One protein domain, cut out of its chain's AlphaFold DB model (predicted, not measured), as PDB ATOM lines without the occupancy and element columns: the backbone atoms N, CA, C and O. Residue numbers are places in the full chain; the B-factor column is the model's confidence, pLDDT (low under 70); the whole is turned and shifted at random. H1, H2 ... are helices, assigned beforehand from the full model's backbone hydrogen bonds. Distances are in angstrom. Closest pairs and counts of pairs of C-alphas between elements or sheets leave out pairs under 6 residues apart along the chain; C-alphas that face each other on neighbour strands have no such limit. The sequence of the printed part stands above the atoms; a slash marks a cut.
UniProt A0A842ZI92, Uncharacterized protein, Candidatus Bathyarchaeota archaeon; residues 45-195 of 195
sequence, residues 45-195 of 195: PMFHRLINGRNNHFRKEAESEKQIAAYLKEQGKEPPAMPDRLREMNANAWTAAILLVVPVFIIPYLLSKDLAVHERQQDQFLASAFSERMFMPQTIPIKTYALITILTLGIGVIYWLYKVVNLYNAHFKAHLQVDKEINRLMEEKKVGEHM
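AT A GLANCE: This is residues 45 to 195 of the 195 residues of an uncharacterized protein of Candidatus Bathyarchaeota archaeon (UniProt A0A842ZI92). Three long helices, H5, H1 and H3, run the same way side by side, their centres in a triangle, and make a rod; two short helices, H2 and H4, pack near the end where the long ones begin and run opposite to them. The long links, residues 75 to 90 and 130 to 141, return along the rod. The 151 printed residues, with five named helices, H1 to H5, and no named strand, form an all-helix, up-and-down bundle, each helix running against the one before it. The whole is only just loose, close to compact, with a radius of gyration of the C-alphas of 18.2 A and spans of 65 by 28 by 22 A.

HOW THE PARTS SIT: Start at H5, residues 156 to 193; with residues 157 to 168 alone it touches the hub, H3, residues 102 to 129, closest at the C-alphas of Pro 108 and Leu 161, 6.1 A apart. H4, residues 142 to 151, forms a hairpin with H5, closest at C-alphas 149 and 156, 4.0 A apart. H1, residues 45 to 74, touches H3 at a shallow tilt of 16 degrees, closest at C-alphas 72 and 129, 7.6 A apart. H2, residues 91 to 100, touches H1, closest at C-alphas 48 and 95, 5.5 A apart. Every O i to N i+4 pair is within hydrogen-bond range in H4 and H5, 25 of 26 in H1, 21 of 24 in H3 and 3 of 6 in H2.

IN THESE COORDINATES: Find C-alpha 156 at (-8.222, 43.311, 19.737); H5 runs 55.5 A to C-alpha 193 at (-41.745, 12.315, 51.278). H1 covers 43.2 A, H3 40.8 A.

THE WHOLE: The C-alphas of Leu 153 and Met 195 are the farthest apart, 66.1 A. The printed part has no cut; pLDDT is under 70 at residues 189 and 191 to 195.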
ATOM      1  N   PRO A  45      -1.513  38.414  37.147       95.38
ATOM      2  CA  PRO A  45      -2.543  38.054  38.123       95.38
ATOM      3  C   PRO A  45      -3.920  37.854  37.480       95.38
ATOM      4  O   PRO A  45      -4.700  37.015  37.930       95.38
ATOM      5  N   MET A  46      -4.220  38.589  36.406       95.31
ATOM      6  CA  MET A  46      -5.485  38.470  35.685       95.31
ATOM      7  C   MET A  46      -5.594  37.112  34.978       95.31
ATOM      8  O   MET A  46      -6.590  36.413  35.163       95.31
ATOM      9  N   PHE A  47      -4.577  36.717  34.203       96.12
ATOM     10  CA  PHE A  47      -4.566  35.416  33.525       96.12
ATOM     11  C   PHE A  47      -4.592  34.255  34.518       96.12
ATOM     12  O   PHE A  47      -5.377  33.321  34.341       96.12
ATOM     13  N   HIS A  48      -3.813  34.353  35.599       97.19
ATOM     14  CA  HIS A  48      -3.806  33.344  36.658       97.19
ATOM     15  C   HIS A  48      -5.192  33.164  37.269       97.19
ATOM     16  O   HIS A  48      -5.718  32.049  37.312       97.19
ATOM     17  N   ARG A  49      -5.830  34.274  37.661       96.38
ATOM     18  CA  ARG A  49      -7.167  34.266  38.256       96.38
ATOM     19  C   ARG A  49      -8.218  33.703  37.302       96.38
ATOM     20  O   ARG A  49      -9.079  32.957  37.757       96.38
ATOM     21  N   LEU A  50      -8.156  34.030  36.012       96.69
ATOM     22  CA  LEU A  50      -9.096  33.514  35.013       96.69
ATOM     23  C   LEU A  50      -8.980  31.997  34.850       96.69
ATOM     24  O   LEU A  50      -9.985  31.293  34.927       96.69
ATOM     25  N   ILE A  51      -7.759  31.490  34.673       97.56
ATOM     26  CA  ILE A  51      -7.524  30.056  34.467       97.56
ATOM     27  C   ILE A  51      -7.877  29.270  35.733       97.56
ATOM     28  O   ILE A  51      -8.596  28.271  35.673       97.56
ATOM     29  N   ASN A  52      -7.418  29.743  36.893       97.50
ATOM     30  CA  ASN A  52      -7.709  29.099  38.168       97.50
ATOM     31  C   ASN A  52      -9.206  29.163  38.512       97.50
ATOM     32  O   ASN A  52      -9.779  28.180  38.977       97.50
ATOM     33  N   GLY A  53      -9.855  30.299  38.239       95.75
ATOM     34  CA  GLY A  53     -11.294  30.485  38.418       95.75
ATOM     35  C   GLY A  53     -12.106  29.512  37.571       95.75
ATOM     36  O   GLY A  53     -12.974  28.830  38.109       95.75
ATOM     37  N   ARG A  54     -11.763  29.373  36.284       95.81
ATOM     38  CA  ARG A  54     -12.357  28.380  35.376       95.81
ATOM     39  C   ARG A  54     -12.209  26.957  35.917       95.81
ATOM     40  O   ARG A  54     -13.195  26.234  35.987       95.81
ATOM     41  N   ASN A  55     -11.007  26.545  36.330       97.12
ATOM     42  CA  ASN A  55     -10.788  25.183  36.840       97.12
ATOM     43  C   ASN A  55     -11.589  24.918  38.116       97.12
ATOM     44  O   ASN A  55     -12.230  23.879  38.259       97.12
ATOM     45  N   ASN A  56     -11.559  25.873  39.044       96.00
ATOM     46  CA  ASN A  56     -12.279  25.751  40.298       96.00
ATOM     47  C   ASN A  56     -13.794  25.685  40.081       96.00
ATOM     48  O   ASN A  56     -14.452  24.905  40.760       96.00
ATOM     49  N   HIS A  57     -14.322  26.470  39.138       95.38
ATOM     50  CA  HIS A  57     -15.731  26.429  38.753       95.38
ATOM     51  C   HIS A  57     -16.125  25.044  38.233       95.38
ATOM     52  O   HIS A  57     -16.998  24.411  38.810       95.38
ATOM     53  N   PHE A  58     -15.413  24.512  37.236       95.19
ATOM     54  CA  PHE A  58     -15.758  23.209  36.646       95.19
ATOM     55  C   PHE A  58     -15.659  22.054  37.640       95.19
ATOM     56  O   PHE A  58     -16.446  21.116  37.583       95.19
ATOM     57  N   ARG A  59     -14.718  22.125  38.584       95.00
ATOM     58  CA  ARG A  59     -14.614  21.132  39.654       95.00
ATOM     59  C   ARG A  59     -15.801  21.182  40.617       95.00
ATOM     60  O   ARG A  59     -16.240  20.128  41.061       95.00
ATOM     61  N   LYS A  60     -16.280  22.382  40.958       93.88
ATOM     62  CA  LYS A  60     -17.462  22.555  41.813       93.88
ATOM     63  C   LYS A  60     -18.721  22.079  41.105       93.88
ATOM     64  O   LYS A  60     -19.459  21.298  41.686       93.88
ATOM     65  N   GLU A  61     -18.897  22.463  39.843       93.25
ATOM     66  CA  GLU A  61     -20.032  22.015  39.036       93.25
ATOM     67  C   GLU A  61     -20.090  20.491  38.945       93.25
ATOM     68  O   GLU A  61     -21.115  19.890  39.239       93.25
ATOM     69  N   ALA A  62     -18.964  19.845  38.632       93.75
ATOM     70  CA  ALA A  62     -18.904  18.392  38.527       93.75
ATOM     71  C   ALA A  62     -19.241  17.677  39.848       93.75
ATOM     72  O   ALA A  62     -19.516  16.478  39.837       93.75
ATOM     73  N   GLU A  63     -19.156  18.367  40.986       93.38
ATOM     74  CA  GLU A  63     -19.622  17.850  42.269       93.38
ATOM     75  C   GLU A  63     -21.125  18.078  42.453       93.38
ATOM     76  O   GLU A  63     -21.826  17.135  42.817       93.38
ATOM     77  N   SER A  64     -21.637  19.265  42.117       92.69
ATOM     78  CA  SER A  64     -23.078  19.550  42.100       92.69
ATOM     79  C   SER A  64     -23.842  18.586  41.182       92.69
ATOM     80  O   SER A  64     -24.841  17.999  41.591       92.69
ATOM     81  N   GLU A  65     -23.339  18.325  39.973       94.44
ATOM     82  CA  GLU A  65     -23.929  17.375  39.019       94.44
ATOM     83  C   GLU A  65     -24.011  15.954  39.592       94.44
ATOM     84  O   GLU A  65     -25.022  15.270  39.428       94.44
ATOM     85  N   LYS A  66     -22.986  15.506  40.335       94.44
ATOM     86  CA  LYS A  66     -23.036  14.203  41.017       94.44
ATOM     87  C   LYS A  66     -24.090  14.172  42.115       94.44
ATOM     88  O   LYS A  66     -24.746  13.147  42.269       94.44
ATOM     89  N   GLN A  67     -24.233  15.253  42.883       93.62
ATOM     90  CA  GLN A  67     -25.240  15.342  43.943       93.62
ATOM     91  C   GLN A  67     -26.652  15.290  43.355       93.62
ATOM     92  O   GLN A  67     -27.486  14.533  43.846       93.62
ATOM     93  N   ILE A  68     -26.889  15.998  42.248       93.69
ATOM     94  CA  ILE A  68     -28.155  15.949  41.504       93.69
ATOM     95  C   ILE A  68     -28.414  14.535  40.972       93.69
ATOM     96  O   ILE A  68     -29.499  13.993  41.165       93.69
ATOM     97  N   ALA A  69     -27.424  13.902  40.336       94.56
ATOM     98  CA  ALA A  69     -27.565  12.545  39.811       94.56
ATOM     99  C   ALA A  69     -27.841  11.513  40.920       94.56
ATOM    100  O   ALA A  69     -28.684  10.631  40.749       94.56
ATOM    101  N   ALA A  70     -27.161  11.627  42.065       93.31
ATOM    102  CA  ALA A  70     -27.392  10.775  43.229       93.31
ATOM    103  C   ALA A  70     -28.810  10.960  43.781       93.31
ATOM    104  O   ALA A  70     -29.522   9.977  43.972       93.31
ATOM    105  N   TYR A  71     -29.246  12.208  43.933       92.06
ATOM    106  CA  TYR A  71     -30.595  12.545  44.364       92.06
ATOM    107  C   TYR A  71     -31.668  11.981  43.420       92.06
ATOM    108  O   TYR A  71     -32.616  11.340  43.863       92.06
ATOM    109  N   LEU A  72     -31.510  12.143  42.102       92.56
ATOM    110  CA  LEU A  72     -32.451  11.583  41.124       92.56
ATOM    111  C   LEU A  72     -32.516  10.053  41.195       92.56
ATOM    112  O   LEU A  72     -33.602   9.482  41.099       92.56
ATOM    113  N   LYS A  73     -31.375   9.399  41.421       93.06
ATOM    114  CA  LYS A  73     -31.306   7.948  41.594       93.06
ATOM    115  C   LYS A  73     -32.025   7.477  42.862       93.06
ATOM    116  O   LYS A  73     -32.729   6.472  42.805       93.06
ATOM    117  N   GLU A  74     -31.879   8.186  43.983       91.69
ATOM    118  CA  GLU A  74     -32.627   7.909  45.226       91.69
ATOM    119  C   GLU A  74     -34.143   8.028  45.012       91.69
ATOM    120  O   GLU A  74     -34.916   7.257  45.569       91.69
ATOM    121  N   GLN A  75     -34.551   8.925  44.116       88.19
ATOM    122  CA  GLN A  75     -35.937   9.147  43.702       88.19
ATOM    123  C   GLN A  75     -36.438   8.135  42.651       88.19
ATOM    124  O   GLN A  75     -37.509   8.325  42.072       88.19
ATOM    125  N   GLY A  76     -35.659   7.092  42.344       90.69
ATOM    126  CA  GLY A  76     -36.001   6.065  41.356       90.69
ATOM    127  C   GLY A  76     -35.981   6.541  39.899       90.69
ATOM    128  O   GLY A  76     -36.488   5.839  39.026       90.69
ATOM    129  N   LYS A  77     -35.418   7.723  39.617       90.00
ATOM    130  CA  LYS A  77     -35.257   8.249  38.256       90.00
ATOM    131  C   LYS A  77     -33.907   7.835  37.677       90.00
ATOM    132  O   LYS A  77     -32.911   7.738  38.397       90.00
ATOM    133  N   GLU A  78     -33.856   7.638  36.362       90.06
ATOM    134  CA  GLU A  78     -32.577   7.467  35.675       90.06
ATOM    135  C   GLU A  78     -31.783   8.783  35.720       90.06
ATOM    136  O   GLU A  78     -32.317   9.830  35.340       90.06
ATOM    137  N   PRO A  79     -30.531   8.770  36.212       89.38
ATOM    138  CA  PRO A  79     -29.720   9.972  36.261       89.38
ATOM    139  C   PRO A  79     -29.281  10.388  34.848       89.38
ATOM    140  O   PRO A  79     -28.989   9.522  34.016       89.38
ATOM    141  N   PRO A  80     -29.158  11.698  34.582       90.56
ATOM    142  CA  PRO A  80     -28.553  12.201  33.357       90.56
ATOM    143  C   PRO A  80     -27.168  11.616  33.090       90.56
ATOM    144  O   PRO A  80     -26.405  11.320  34.014       90.56
ATOM    145  N   ALA A  81     -26.796  11.548  31.812       90.81
ATOM    146  CA  ALA A  81     -25.413  11.296  31.441       90.81
ATOM    147  C   ALA A  81     -24.517  12.423  31.981       90.81
ATOM    148  O   ALA A  81     -24.776  13.604  31.741       90.81
ATOM    149  N   MET A  82     -23.457  12.054  32.703       90.44
ATOM    150  CA  MET A  82     -22.497  13.027  33.218       90.44
ATOM    151  C   MET A  82     -21.767  13.704  32.051       90.44
ATOM    152  O   MET A  82     -21.259  12.996  31.175       90.44
ATOM    153  N   PRO A  83     -21.666  15.042  32.036       88.94
ATOM    154  CA  PRO A  83     -20.931  15.750  31.003       88.94
ATOM    155  C   PRO A  83     -19.455  15.356  30.923       88.94
ATOM    156  O   PRO A  83     -18.793  15.081  31.930       88.94
ATOM    157  N   ASP A  84     -18.910  15.416  29.708       88.12
ATOM    158  CA  ASP A  84     -17.475  15.269  29.489       88.12
ATOM    159  C   ASP A  84     -16.707  16.369  30.218       88.12
ATOM    160  O   ASP A  84     -16.891  17.566  29.973       88.12
ATOM    161  N   ARG A  85     -15.771  15.958  31.074       87.88
ATOM    162  CA  ARG A  85     -14.945  16.898  31.826       87.88
ATOM    163  C   ARG A  85     -13.936  17.582  30.920       87.88
ATOM    164  O   ARG A  85     -13.047  16.952  30.346       87.88
ATOM    165  N   LEU A  86     -14.006  18.906  30.881       89.75
ATOM    166  CA  LEU A  86     -12.985  19.706  30.226       89.75
ATOM    167  C   LEU A  86     -11.669  19.618  31.006       89.75
ATOM    168  O   LEU A  86     -11.616  19.885  32.207       89.75
ATOM    169  N   ARG A  87     -10.579  19.295  30.299       92.62
ATOM    170  CA  ARG A  87      -9.241  19.147  30.888       92.62
ATOM    171  C   ARG A  87      -8.856  20.389  31.693       92.62
ATOM    172  O   ARG A  87      -8.999  21.511  31.206       92.62
ATOM    173  N   GLU A  88      -8.344  20.188  32.903       93.62
ATOM    174  CA  GLU A  88      -7.815  21.285  33.708       93.62
ATOM    175  C   GLU A  88      -6.551  21.870  33.074       93.62
ATOM    176  O   GLU A  88      -5.670  21.166  32.574       93.62
ATOM    177  N   MET A  89      -6.462  23.194  33.098       94.31
ATOM    178  CA  MET A  89      -5.275  23.914  32.656       94.31
ATOM    179  C   MET A  89      -4.345  24.129  33.850       94.31
ATOM    180  O   MET A  89      -4.775  24.659  34.869       94.31
ATOM    181  N   ASN A  90      -3.056  23.799  33.737       96.50
ATOM    182  CA  ASN A  90      -2.091  24.177  34.772       96.50
ATOM    183  C   ASN A  90      -1.960  25.712  34.819       96.50
ATOM    184  O   ASN A  90      -1.302  26.304  33.963       96.50
ATOM    185  N   ALA A  91      -2.605  26.349  35.801       95.06
ATOM    186  CA  ALA A  91      -2.707  27.805  35.881       95.06
ATOM    187  C   ALA A  91      -1.333  28.480  35.941       95.06
ATOM    188  O   ALA A  91      -1.111  29.466  35.242       95.06
ATOM    189  N   ASN A  92      -0.387  27.922  36.698       95.31
ATOM    190  CA  ASN A  92       0.958  28.479  36.818       95.31
ATOM    191  C   ASN A  92       1.715  28.391  35.487       95.31
ATOM    192  O   ASN A  92       2.267  29.391  35.036       95.31
ATOM    193  N   ALA A  93       1.690  27.227  34.830       96.56
ATOM    194  CA  ALA A  93       2.381  27.028  33.557       96.56
ATOM    195  C   ALA A  93       1.796  27.909  32.444       96.56
ATOM    196  O   ALA A  93       2.539  28.592  31.741       96.56
ATOM    197  N   TRP A  94       0.467  27.949  32.310       96.75
ATOM    198  CA  TRP A  94      -0.199  28.771  31.298       96.75
ATOM    199  C   TRP A  94      -0.024  30.269  31.545       96.75
ATOM    200  O   TRP A  94       0.168  31.016  30.590       96.75
ATOM    201  N   THR A  95      -0.039  30.707  32.806       94.88
ATOM    202  CA  THR A  95       0.213  32.116  33.136       94.88
ATOM    203  C   THR A  95       1.672  32.480  32.884       94.88
ATOM    204  O   THR A  95       1.932  33.513  32.288       94.88
ATOM    205  N   ALA A  96       2.640  31.633  33.249       94.62
ATOM    206  CA  ALA A  96       4.051  31.885  32.944       94.62
ATOM    207  C   ALA A  96       4.311  31.956  31.427       94.62
ATOM    208  O   ALA A  96       5.104  32.775  30.963       94.62
ATOM    209  N   ALA A  97       3.594  31.146  30.642       95.44
ATOM    210  CA  ALA A  97       3.742  31.101  29.194       95.44
ATOM    211  C   ALA A  97       3.359  32.420  28.492       95.44
ATOM    212  O   ALA A  97       3.795  32.641  27.364       95.44
ATOM    213  N   ILE A  98       2.616  33.339  29.129       94.06
ATOM    214  CA  ILE A  98       2.255  34.633  28.514       94.06
ATOM    215  C   ILE A  98       3.478  35.480  28.139       94.06
ATOM    216  O   ILE A  98       3.391  36.288  27.217       94.06
ATOM    217  N   LEU A  99       4.629  35.253  28.784       91.62
ATOM    218  CA  LEU A  99       5.898  35.903  28.438       91.62
ATOM    219  C   LEU A  99       6.380  35.555  27.019       91.62
ATOM    220  O   LEU A  99       7.171  36.293  26.444       91.62
ATOM    221  N   LEU A 100       5.871  34.470  26.428       92.94
ATOM    222  CA  LEU A 100       6.146  34.074  25.045       92.94
ATOM    223  C   LEU A 100       5.261  34.801  24.019       92.94
ATOM    224  O   LEU A 100       5.350  34.495  22.832       92.94
ATOM    225  N   VAL A 101       4.399  35.729  24.457       89.81
ATOM    226  CA  VAL A 101       3.440  36.520  23.658       89.81
ATOM    227  C   VAL A 101       2.339  35.683  22.995       89.81
ATOM    228  O   VAL A 101       1.162  36.002  23.135       89.81
ATOM    229  N   VAL A 102       2.668  34.574  22.332       92.81
ATOM    230  CA  VAL A 102       1.712  33.678  21.664       92.81
ATOM    231  C   VAL A 102       0.588  33.208  22.607       92.81
ATOM    232  O   VAL A 102      -0.581  33.286  22.213       92.81
ATOM    233  N   PRO A 103       0.857  32.795  23.864       94.50
ATOM    234  CA  PRO A 103      -0.205  32.350  24.767       94.50
ATOM    235  C   PRO A 103      -1.216  33.438  25.146       94.50
ATOM    236  O   PRO A 103      -2.356  33.099  25.462       94.50
ATOM    237  N   VAL A 104      -0.865  34.727  25.035       94.19
ATOM    238  CA  VAL A 104      -1.791  35.853  25.272       94.19
ATOM    239  C   VAL A 104      -2.993  35.793  24.326       94.19
ATOM    240  O   VAL A 104      -4.094  36.162  24.722       94.19
ATOM    241  N   PHE A 105      -2.814  35.273  23.110       95.25
ATOM    242  CA  PHE A 105      -3.893  35.100  22.131       95.25
ATOM    243  C   PHE A 105      -4.616  33.758  22.275       95.25
ATOM    244  O   PHE A 105      -5.820  33.663  22.036       95.25
ATOM    245  N   ILE A 106      -3.895  32.714  22.693       96.31
ATOM    246  CA  ILE A 106      -4.451  31.364  22.835       96.31
ATOM    247  C   ILE A 106      -5.367  31.269  24.058       96.31
ATOM    248  O   ILE A 106      -6.431  30.659  23.976       96.31
ATOM    249  N   ILE A 107      -4.992  31.869  25.191       97.06
ATOM    250  CA  ILE A 107      -5.760  31.737  26.436       97.06
ATOM    251  C   ILE A 107      -7.190  32.296  26.300       97.06
ATOM    252  O   ILE A 107      -8.118  31.562  26.636       97.06
ATOM    253  N   PRO A 108      -7.436  33.513  25.768       97.00
ATOM    254  CA  PRO A 108      -8.796  34.013  25.551       97.00
ATOM    255  C   PRO A 108      -9.632  33.098  24.654       97.00
ATOM    256  O   PRO A 108     -10.817  32.892  24.927       97.00
ATOM    257  N   TYR A 109      -9.020  32.507  23.622       97.38
ATOM    258  CA  TYR A 109      -9.679  31.525  22.765       97.38
ATOM    259  C   TYR A 109     -10.090  30.276  23.544       97.38
ATOM    260  O   TYR A 109     -11.260  29.893  23.495       97.38
ATOM    261  N   LEU A 110      -9.159  29.673  24.292       97.44
ATOM    262  CA  LEU A 110      -9.431  28.486  25.103       97.44
ATOM    263  C   LEU A 110     -10.508  28.765  26.155       97.44
ATOM    264  O   LEU A 110     -11.483  28.031  26.218       97.44
ATOM    265  N   LEU A 111     -10.397  29.865  26.902       97.56
ATOM    266  CA  LEU A 111     -11.380  30.245  27.919       97.56
ATOM    267  C   LEU A 111     -12.775  30.472  27.325       97.56
ATOM    268  O   LEU A 111     -13.764  30.066  27.933       97.56
ATOM    269  N   SER A 112     -12.861  31.103  26.149       97.62
ATOM    270  CA  SER A 112     -14.136  31.330  25.456       97.62
ATOM    271  C   SER A 112     -14.749  30.026  24.950       97.62
ATOM    272  O   SER A 112     -15.955  29.824  25.060       97.62
ATOM    273  N   LYS A 113     -13.918  29.150  24.371       97.06
ATOM    274  CA  LYS A 113     -14.342  27.845  23.861       97.06
ATOM    275  C   LYS A 113     -14.826  26.955  25.001       97.06
ATOM    276  O   LYS A 113     -15.899  26.374  24.884       97.06
ATOM    277  N   ASP A 114     -14.053  26.874  26.077       97.06
ATOM    278  CA  ASP A 114     -14.377  26.076  27.255       97.06
ATOM    279  C   ASP A 114     -15.698  26.530  27.874       97.06
ATOM    280  O   ASP A 114     -16.548  25.689  28.138       97.06
ATOM    281  N   LEU A 115     -15.912  27.844  28.021       96.75
ATOM    282  CA  LEU A 115     -17.181  28.375  28.524       96.75
ATOM    283  C   LEU A 115     -18.354  27.998  27.610       96.75
ATOM    284  O   LEU A 115     -19.361  27.493  28.087       96.75
ATOM    285  N   ALA A 116     -18.209  28.168  26.290       96.81
ATOM    286  CA  ALA A 116     -19.270  27.832  25.338       96.81
ATOM    287  C   ALA A 116     -19.636  26.339  25.345       96.81
ATOM    288  O   ALA A 116     -20.795  25.989  25.131       96.81
ATOM    289  N   VAL A 117     -18.652  25.453  25.524       96.12
ATOM    290  CA  VAL A 117     -18.892  24.006  25.620       96.12
ATOM    291  C   VAL A 117     -19.554  23.671  26.951       96.12
ATOM    292  O   VAL A 117     -20.571  22.984  26.955       96.12
ATOM    293  N   HIS A 118     -19.022  24.207  28.047       95.50
ATOM    294  CA  HIS A 118     -19.533  23.985  29.393       95.50
ATOM    295  C   HIS A 118     -20.991  24.429  29.547       95.50
ATOM    296  O   HIS A 118     -21.814  23.647  30.003       95.50
ATOM    297  N   GLU A 119     -21.349  25.634  29.099       96.06
ATOM    298  CA  GLU A 119     -22.727  26.131  29.208       96.06
ATOM    299  C   GLU A 119     -23.727  25.257  28.436       96.06
ATOM    300  O   GLU A 119     -24.839  25.023  28.901       96.06
ATOM    301  N   ARG A 120     -23.339  24.726  27.268       95.44
ATOM    302  CA  ARG A 120     -24.190  23.797  26.503       95.44
ATOM    303  C   ARG A 120     -24.365  22.466  27.219       95.44
ATOM    304  O   ARG A 120     -25.468  21.937  27.237       95.44
ATOM    305  N   GLN A 121     -23.281  21.933  27.774       94.94
ATOM    306  CA  GLN A 121     -23.312  20.700  28.554       94.94
ATOM    307  C   GLN A 121     -24.195  20.857  29.798       94.94
ATOM    308  O   GLN A 121     -24.995  19.973  30.085       94.94
ATOM    309  N   GLN A 122     -24.109  22.002  30.476       95.00
ATOM    310  CA  GLN A 122     -24.927  22.316  31.644       95.00
ATOM    311  C   GLN A 122     -26.415  22.447  31.285       95.00
ATOM    312  O   GLN A 122     -27.252  21.852  31.955       95.00
ATOM    313  N   ASP A 123     -26.760  23.161  30.206       95.12
ATOM    314  CA  ASP A 123     -28.147  23.254  29.712       95.12
ATOM    315  C   ASP A 123     -28.717  21.862  29.404       95.12
ATOM    316  O   ASP A 123     -29.818  21.536  29.837       95.12
ATOM    317  N   GLN A 124     -27.942  21.006  28.730       94.38
ATOM    318  CA  GLN A 124     -28.340  19.627  28.426       94.38
ATOM    319  C   GLN A 124     -28.534  18.781  29.688       94.38
ATOM    320  O   GLN A 124     -29.550  18.096  29.815       94.38
ATOM    321  N   PHE A 125     -27.585  18.841  30.623       95.12
ATOM    322  CA  PHE A 125     -27.661  18.114  31.886       95.12
ATOM    323  C   PHE A 125     -28.901  18.536  32.682       95.12
ATOM    324  O   PHE A 125     -29.729  17.695  33.032       95.12
ATOM    325  N   LEU A 126     -29.093  19.840  32.892       94.31
ATOM    326  CA  LEU A 126     -30.208  20.366  33.680       94.31
ATOM    327  C   LEU A 126     -31.565  20.128  33.015       94.31
ATOM    328  O   LEU A 126     -32.505  19.756  33.711       94.31
ATOM    329  N   ALA A 127     -31.669  20.265  31.689       93.62
ATOM    330  CA  ALA A 127     -32.904  19.975  30.956       93.62
ATOM    331  C   ALA A 127     -33.294  18.486  30.996       93.62
ATOM    332  O   ALA A 127     -34.464  18.151  30.834       93.62
ATOM    333  N   SER A 128     -32.326  17.586  31.201       92.31
ATOM    334  CA  SER A 128     -32.606  16.159  31.407       92.31
ATOM    335  C   SER A 128     -32.915  15.809  32.868       92.31
ATOM    336  O   SER A 128     -33.655  14.863  33.129       92.31
ATOM    337  N   ALA A 129     -32.385  16.581  33.821       92.00
ATOM    338  CA  ALA A 129     -32.613  16.393  35.251       92.00
ATOM    339  C   ALA A 129     -33.962  16.967  35.724       92.00
ATOM    340  O   ALA A 129     -34.605  16.399  36.612       92.00
ATOM    341  N   PHE A 130     -34.394  18.085  35.136       90.00
ATOM    342  CA  PHE A 130     -35.548  18.865  35.573       90.00
ATOM    343  C   PHE A 130     -36.453  19.222  34.390       90.00
ATOM    344  O   PHE A 130     -35.990  19.443  33.277       90.00
ATOM    345  N   SER A 131     -37.765  19.284  34.634       85.88
ATOM    346  CA  SER A 131     -38.760  19.606  33.602       85.88
ATOM    347  C   SER A 131     -38.767  21.082  33.209       85.88
ATOM    348  O   SER A 131     -39.141  21.424  32.089       85.88
ATOM    349  N   GLU A 132     -38.381  21.961  34.132       86.50
ATOM    350  CA  GLU A 132     -38.268  23.390  33.875       86.50
ATOM    351  C   GLU A 132     -36.863  23.727  33.394       86.50
ATOM    352  O   GLU A 132     -35.859  23.268  33.943       86.50
ATOM    353  N   ARG A 133     -36.779  24.560  32.355       87.06
ATOM    354  CA  ARG A 133     -35.490  25.016  31.849       87.06
ATOM    355  C   ARG A 133     -34.902  26.052  32.805       87.06
ATOM    356  O   ARG A 133     -35.330  27.201  32.811       87.06
ATOM    357  N   MET A 134     -33.891  25.646  33.566       86.88
ATOM    358  CA  MET A 134     -33.266  26.497  34.588       86.88
ATOM    359  C   MET A 134     -32.094  27.338  34.070       86.88
ATOM    360  O   MET A 134     -31.699  28.307  34.711       86.88
ATOM    361  N   PHE A 135     -31.521  26.985  32.918       92.19
ATOM    362  CA  PHE A 135     -30.316  27.621  32.396       92.19
ATOM    363  C   PHE A 135     -30.448  27.927  30.902       92.19
ATOM    364  O   PHE A 135     -31.151  27.232  30.172       92.19
ATOM    365  N   MET A 136     -29.787  28.989  30.436       91.56
ATOM    366  CA  MET A 136     -29.728  29.322  29.014       91.56
ATOM    367  C   MET A 136     -28.297  29.710  28.627       91.56
ATOM    368  O   MET A 136     -27.793  30.715  29.134       91.56
ATOM    369  N   PRO A 137     -27.651  28.966  27.708       93.25
ATOM    370  CA  PRO A 137     -26.291  29.259  27.276       93.25
ATOM    371  C   PRO A 137     -26.159  30.637  26.629       93.25
ATOM    372  O   PRO A 137     -27.007  31.073  25.843       93.25
ATOM    373  N   GLN A 138     -25.040  31.299  26.893       94.25
ATOM    374  CA  GLN A 138     -24.670  32.553  26.263       94.25
ATOM    375  C   GLN A 138     -24.143  32.305  24.843       94.25
ATOM    376  O   GLN A 138     -23.451  31.332  24.538       94.25
ATOM    377  N   THR A 139     -24.420  33.243  23.935       92.38
ATOM    378  CA  THR A 139     -23.809  33.223  22.600       92.38
ATOM    379  C   THR A 139     -22.444  33.900  22.648       92.38
ATOM    380  O   THR A 139     -22.345  35.111  22.845       92.38
ATOM    381  N   ILE A 140     -21.379  33.126  22.427       92.75
ATOM    382  CA  ILE A 140     -19.998  33.624  22.441       92.75
ATOM    383  C   ILE A 140     -19.469  33.717  20.998       92.75
ATOM    384  O   ILE A 140     -19.153  32.687  20.394       92.75
ATOM    385  N   PRO A 141     -19.328  34.923  20.407       94.69
ATOM    386  CA  PRO A 141     -18.874  35.094  19.025       94.69
ATOM    387  C   PRO A 141     -17.340  34.998  18.907       94.69
ATOM    388  O   PRO A 141     -16.658  35.942  18.510       94.69
ATOM    389  N   ILE A 142     -16.790  33.822  19.235       96.19
ATOM    390  CA  ILE A 142     -15.344  33.527  19.264       96.19
ATOM    391  C   ILE A 142     -14.657  33.913  17.946       96.19
ATOM    392  O   ILE A 142     -13.601  34.540  17.953       96.19
ATOM    393  N   LYS A 143     -15.276  33.572  16.805       96.00
ATOM    394  CA  LYS A 143     -14.736  33.865  15.466       96.00
ATOM    395  C   LYS A 143     -14.591  35.368  15.224       96.00
ATOM    396  O   LYS A 143     -13.583  35.798  14.677       96.00
ATOM    397  N   THR A 144     -15.567  36.158  15.667       96.19
ATOM    398  CA  THR A 144     -15.543  37.618  15.534       96.19
ATOM    399  C   THR A 144     -14.423  38.220  16.374       96.19
ATOM    400  O   THR A 144     -13.673  39.055  15.879       96.19
ATOM    401  N   TYR A 145     -14.251  37.764  17.619       96.69
ATOM    402  CA  TYR A 145     -13.165  38.245  18.477       96.69
ATOM    403  C   TYR A 145     -11.780  37.893  17.917       96.69
ATOM    404  O   TYR A 145     -10.888  38.745  17.900       96.69
ATOM    405  N   ALA A 146     -11.616  36.675  17.392       96.38
ATOM    406  CA  ALA A 146     -10.389  36.262  16.717       96.38
ATOM    407  C   ALA A 146     -10.110  37.116  15.471       96.38
ATOM    408  O   ALA A 146      -8.996  37.610  15.310       96.38
ATOM    409  N   LEU A 147     -11.125  37.356  14.633       97.31
ATOM    410  CA  LEU A 147     -11.000  38.192  13.439       97.31
ATOM    411  C   LEU A 147     -10.585  39.625  13.790       97.31
ATOM    412  O   LEU A 147      -9.631  40.132  13.210       97.31
ATOM    413  N   ILE A 148     -11.239  40.257  14.770       96.69
ATOM    414  CA  ILE A 148     -10.871  41.603  15.238       96.69
ATOM    415  C   ILE A 148      -9.422  41.616  15.730       96.69
ATOM    416  O   ILE A 148      -8.663  42.519  15.391       96.69
ATOM    417  N   THR A 149      -9.015  40.601  16.494       96.69
ATOM    418  CA  THR A 149      -7.641  40.486  17.002       96.69
ATOM    419  C   THR A 149      -6.627  40.398  15.861       96.69
ATOM    420  O   THR A 149      -5.618  41.092  15.904       96.69
ATOM    421  N   ILE A 150      -6.909  39.620  14.814       96.50
ATOM    422  CA  ILE A 150      -6.045  39.512  13.629       96.50
ATOM    423  C   ILE A 150      -6.002  40.838  12.855       96.50
ATOM    424  O   ILE A 150      -4.917  41.342  12.571       96.50
ATOM    425  N   LEU A 151      -7.163  41.434  12.556       97.44
ATOM    426  CA  LEU A 151      -7.268  42.682  11.784       97.44
ATOM    427  C   LEU A 151      -6.596  43.873  12.480       97.44
ATOM    428  O   LEU A 151      -6.134  44.796  11.818       97.44
ATOM    429  N   THR A 152      -6.524  43.845  13.808       97.19
ATOM    430  CA  THR A 152      -5.893  44.888  14.629       97.19
ATOM    431  C   THR A 152      -4.466  44.535  15.060       97.19
ATOM    432  O   THR A 152      -3.935  45.157  15.979       97.19
ATOM    433  N   LEU A 153      -3.846  43.527  14.428       94.06
ATOM    434  CA  LEU A 153      -2.482  43.062  14.720       94.06
ATOM    435  C   LEU A 153      -2.241  42.778  16.214       94.06
ATOM    436  O   LEU A 153      -1.176  43.048  16.764       94.06
ATOM    437  N   GLY A 154      -3.254  42.228  16.881       91.38
ATOM    438  CA  GLY A 154      -3.206  41.794  18.271       91.38
ATOM    439  C   GLY A 154      -3.877  42.735  19.269       91.38
ATOM    440  O   GLY A 154      -4.249  42.272  20.343       91.38
ATOM    441  N   ILE A 155      -4.129  44.007  18.936       94.06
ATOM    442  CA  ILE A 155      -4.740  44.973  19.877       94.06
ATOM    443  C   ILE A 155      -6.134  44.511  20.339       94.06
ATOM    444  O   ILE A 155      -6.500  44.667  21.507       94.06
ATOM    445  N   GLY A 156      -6.894  43.860  19.456       96.62
ATOM    446  CA  GLY A 156      -8.222  43.311  19.737       96.62
ATOM    447  C   GLY A 156      -8.266  42.287  20.876       96.62
ATOM    448  O   GLY A 156      -9.342  42.052  21.431       96.62
ATOM    449  N   VAL A 157      -7.118  41.738  21.295       95.75
ATOM    450  CA  VAL A 157      -7.044  40.813  22.434       95.75
ATOM    451  C   VAL A 157      -7.471  41.474  23.744       95.75
ATOM    452  O   VAL A 157      -8.069  40.814  24.587       95.75
ATOM    453  N   ILE A 158      -7.248  42.784  23.903       94.62
ATOM    454  CA  ILE A 158      -7.650  43.532  25.103       94.62
ATOM    455  C   ILE A 158      -9.178  43.547  25.217       94.62
ATOM    456  O   ILE A 158      -9.742  43.242  26.270       94.62
ATOM    457  N   TYR A 159      -9.859  43.841  24.107       95.50
ATOM    458  CA  TYR A 159     -11.316  43.795  24.047       95.50
ATOM    459  C   TYR A 159     -11.842  42.374  24.272       95.50
ATOM    460  O   TYR A 159     -12.805  42.173  25.014       95.50
ATOM    461  N   TRP A 160     -11.192  41.370  23.678       97.69
ATOM    462  CA  TRP A 160     -11.579  39.977  23.874       97.69
ATOM    463  C   TRP A 160     -11.454  39.559  25.346       97.69
ATOM    464  O   TRP A 160     -12.397  38.997  25.901       97.69
ATOM    465  N   LEU A 161     -10.356  39.905  26.017       96.31
ATOM    466  CA  LEU A 161     -10.164  39.662  27.449       96.31
ATOM    467  C   LEU A 161     -11.271  40.299  28.291       96.31
ATOM    468  O   LEU A 161     -11.860  39.624  29.134       96.31
ATOM    469  N   TYR A 162     -11.614  41.558  28.010       96.06
ATOM    470  CA  TYR A 162     -12.755  42.220  28.641       96.06
ATOM    471  C   TYR A 162     -14.054  41.420  28.447       96.06
ATOM    472  O   TYR A 162     -14.799  41.199  29.405       96.06
ATOM    473  N   LYS A 163     -14.335  40.935  27.232       96.81
ATOM    474  CA  LYS A 163     -15.537  40.130  26.968       96.81
ATOM    475  C   LYS A 163     -15.507  38.792  27.705       96.81
ATOM    476  O   LYS A 163     -16.524  38.437  28.289       96.81
ATOM    477  N   VAL A 164     -14.373  38.090  27.736       97.12
ATOM    478  CA  VAL A 164     -14.217  36.821  28.470       97.12
ATOM    479  C   VAL A 164     -14.513  37.013  29.952       97.12
ATOM    480  O   VAL A 164     -15.344  36.294  30.496       97.12
ATOM    481  N   VAL A 165     -13.901  38.013  30.593       96.56
ATOM    482  CA  VAL A 165     -14.133  38.305  32.017       96.56
ATOM    483  C   VAL A 165     -15.622  38.533  32.292       96.56
ATOM    484  O   VAL A 165     -16.175  37.958  33.229       96.56
ATOM    485  N   ASN A 166     -16.291  39.336  31.463       96.88
ATOM    486  CA  ASN A 166     -17.713  39.621  31.647       96.88
ATOM    487  C   ASN A 166     -18.610  38.404  31.408       96.88
ATOM    488  O   ASN A 166     -19.559  38.214  32.162       96.88
ATOM    489  N   LEU A 167     -18.301  37.574  30.408       96.31
ATOM    490  CA  LEU A 167     -19.046  36.346  30.126       96.31
ATOM    491  C   LEU A 167     -18.960  35.359  31.297       96.31
ATOM    492  O   LEU A 167     -19.992  34.858  31.732       96.31
ATOM    493  N   TYR A 168     -17.768  35.147  31.866       96.69
ATOM    494  CA  TYR A 168     -17.606  34.310  33.064       96.69
ATOM    495  C   TYR A 168     -18.327  34.896  34.282       96.69
ATOM    496  O   TYR A 168     -18.971  34.167  35.027       96.69
ATOM    497  N   ASN A 169     -18.267  36.214  34.484       96.25
ATOM    498  CA  ASN A 169     -18.988  36.852  35.586       96.25
ATOM    499  C   ASN A 169     -20.511  36.705  35.445       96.25
ATOM    500  O   ASN A 169     -21.197  36.513  36.448       96.25
ATOM    501  N   ALA A 170     -21.042  36.818  34.226       96.00
ATOM    502  CA  ALA A 170     -22.456  36.590  33.948       96.00
ATOM    503  C   ALA A 170     -22.836  35.120  34.180       96.00
ATOM    504  O   ALA A 170     -23.813  34.856  34.876       96.00
ATOM    505  N   HIS A 171     -22.006  34.190  33.698       95.75
ATOM    506  CA  HIS A 171     -22.159  32.752  33.919       95.75
ATOM    507  C   HIS A 171     -22.226  32.406  35.406       95.75
ATOM    508  O   HIS A 171     -23.192  31.806  35.859       95.75
ATOM    509  N   PHE A 172     -21.259  32.867  36.205       94.94
ATOM    510  CA  PHE A 172     -21.243  32.595  37.645       94.94
ATOM    511  C   PHE A 172     -22.476  33.149  38.362       94.94
ATOM    512  O   PHE A 172     -22.978  32.521  39.289       94.94
ATOM    513  N   LYS A 173     -22.992  34.310  37.942       95.25
ATOM    514  CA  LYS A 173     -24.233  34.860  38.507       95.25
ATOM    515  C   LYS A 173     -25.449  34.006  38.158       95.25
ATOM    516  O   LYS A 173     -26.261  33.765  39.044       95.25
ATOM    517  N   ALA A 174     -25.562  33.564  36.906       93.94
ATOM    518  CA  ALA A 174     -26.641  32.682  36.471       93.94
ATOM    519  C   ALA A 174     -26.572  31.336  37.203       93.94
ATOM    520  O   ALA A 174     -27.566  30.880  37.756       93.94
ATOM    521  N   HIS A 175     -25.379  30.753  37.310       93.00
ATOM    522  CA  HIS A 175     -25.167  29.498  38.018       93.00
ATOM    523  C   HIS A 175     -25.537  29.583  39.506       93.00
ATOM    524  O   HIS A 175     -26.232  28.714  40.015       93.00
ATOM    525  N   LEU A 176     -25.200  30.681  40.193       93.62
ATOM    526  CA  LEU A 176     -25.633  30.891  41.583       93.62
ATOM    527  C   LEU A 176     -27.161  30.945  41.748       93.62
ATOM    528  O   LEU A 176     -27.661  30.673  42.839       93.62
ATOM    529  N   GLN A 177     -27.906  31.361  40.721       93.50
ATOM    530  CA  GLN A 177     -29.371  31.331  40.746       93.50
ATOM    531  C   GLN A 177     -29.886  29.908  40.530       93.50
ATOM    532  O   GLN A 177     -30.760  29.471  41.275       93.50
ATOM    533  N   VAL A 178     -29.295  29.185  39.578       93.25
ATOM    534  CA  VAL A 178     -29.589  27.770  39.316       93.25
ATOM    535  C   VAL A 178     -29.349  26.915  40.559       93.25
ATOM    536  O   VAL A 178     -30.239  26.177  40.959       93.25
ATOM    537  N   ASP A 179     -28.206  27.065  41.228       92.31
ATOM    538  CA  ASP A 179     -27.879  26.302  42.439       92.31
ATOM    539  C   ASP A 179     -28.906  26.514  43.557       92.31
ATOM    540  O   ASP A 179     -29.295  25.573  44.246       92.31
ATOM    541  N   LYS A 180     -29.361  27.757  43.756       93.06
ATOM    542  CA  LYS A 180     -30.395  28.063  44.757       93.06
ATOM    543  C   LYS A 180     -31.708  27.370  44.430       93.06
ATOM    544  O   LYS A 180     -32.352  26.846  45.333       93.06
ATOM    545  N   GLU A 181     -32.083  27.375  43.159       91.69
ATOM    546  CA  GLU A 181     -33.322  26.763  42.700       91.69
ATOM    547  C   GLU A 181     -33.272  25.236  42.800       91.69
ATOM    548  O   GLU A 181     -34.197  24.621  43.322       91.69
ATOM    549  N   ILE A 182     -32.152  24.624  42.414       91.69
ATOM    550  CA  ILE A 182     -31.927  23.182  42.566       91.69
ATOM    551  C   ILE A 182     -32.016  22.772  44.035       91.69
ATOM    552  O   ILE A 182     -32.729  21.825  44.362       91.69
ATOM    553  N   ASN A 183     -31.351  23.507  44.931       90.62
ATOM    554  CA  ASN A 183     -31.410  23.221  46.364       90.62
ATOM    555  C   ASN A 183     -32.838  23.345  46.906       90.62
ATOM    556  O   ASN A 183     -33.288  22.455  47.624       90.62
ATOM    557  N   ARG A 184     -33.580  24.388  46.506       90.75
ATOM    558  CA  ARG A 184     -34.993  24.565  46.872       90.75
ATOM    559  C   ARG A 184     -35.837  23.358  46.445       90.75
ATOM    560  O   ARG A 184     -36.559  22.800  47.265       90.75
ATOM    561  N   LEU A 185     -35.706  22.922  45.190       87.06
ATOM    562  CA  LEU A 185     -36.444  21.775  44.647       87.06
ATOM    563  C   LEU A 185     -36.089  20.458  45.357       87.06
ATOM    564  O   LEU A 185     -36.968  19.630  45.607       87.06
ATOM    565  N   MET A 186     -34.812  20.259  45.689       86.31
ATOM    566  CA  MET A 186     -34.345  19.067  46.399       86.31
ATOM    567  C   MET A 186     -34.840  19.029  47.852       86.31
ATOM    568  O   MET A 186     -35.235  17.964  48.332       86.31
ATOM    569  N   GLU A 187     -34.858  20.172  48.545       87.12
ATOM    570  CA  GLU A 187     -35.354  20.290  49.923       87.12
ATOM    571  C   GLU A 187     -36.877  20.125  50.015       87.12
ATOM    572  O   GLU A 187     -37.350  19.324  50.822       87.12
ATOM    573  N   GLU A 188     -37.650  20.817  49.172       78.12
ATOM    574  CA  GLU A 188     -39.122  20.752  49.181       78.12
ATOM    575  C   GLU A 188     -39.637  19.328  48.985       78.12
ATOM    576  O   GLU A 188     -40.535  18.865  49.691       78.12
ATOM    577  N   LYS A 189     -39.031  18.600  48.050       68.06
ATOM    578  CA  LYS A 189     -39.457  17.241  47.740       68.06
ATOM    579  C   LYS A 189     -39.060  16.245  48.832       68.06
ATOM    580  O   LYS A 189     -39.826  15.331  49.116       68.06
ATOM    581  N   LYS A 190     -37.920  16.457  49.501       73.31
ATOM    582  CA  LYS A 190     -37.518  15.661  50.669       73.31
ATOM    583  C   LYS A 190     -38.496  15.834  51.836       73.31
ATOM    584  O   LYS A 190     -38.800  14.867  52.521       73.31
ATOM    585  N   VAL A 191     -39.013  17.046  52.055       65.25
ATOM    586  CA  VAL A 191     -40.033  17.301  53.089       65.25
ATOM    587  C   VAL A 191     -41.363  16.624  52.742       65.25
ATOM    588  O   VAL A 191     -41.989  16.052  53.628       65.25
ATOM    589  N   GLY A 192     -41.763  16.627  51.467       62.62
ATOM    590  CA  GLY A 192     -42.997  15.978  51.008       62.62
ATOM    591  C   GLY A 192     -43.011  14.447  51.113       62.62
ATOM    592  O   GLY A 192     -44.086  13.876  51.235       62.62
ATOM    593  N   GLU A 193     -41.853  13.778  51.095       57.59
ATOM    594  CA  GLU A 193     -41.745  12.315  51.278       57.59
ATOM    595  C   GLU A 193     -41.730  11.870  52.750       57.59
ATOM    596  O   GLU A 193     -41.904  10.687  53.041       57.59
ATOM    597  N   HIS A 194     -41.500  12.799  53.683       57.50
ATOM    598  CA  HIS A 194     -41.478  12.530  55.124       57.50
ATOM    599  C   HIS A 194     -42.804  12.853  55.842       57.50
ATOM    600  O   HIS A 194     -42.888  12.637  57.053       57.50
ATOM    601  N   MET A 195     -43.810  13.371  55.128       45.59
ATOM    602  CA  MET A 195     -45.181  13.592  55.617       45.59
ATOM    603  C   MET A 195     -46.115  12.470  55.168       45.59
ATOM    604  O   MET A 195     -46.989  12.101  55.983       45.59
TER     605      MET A 195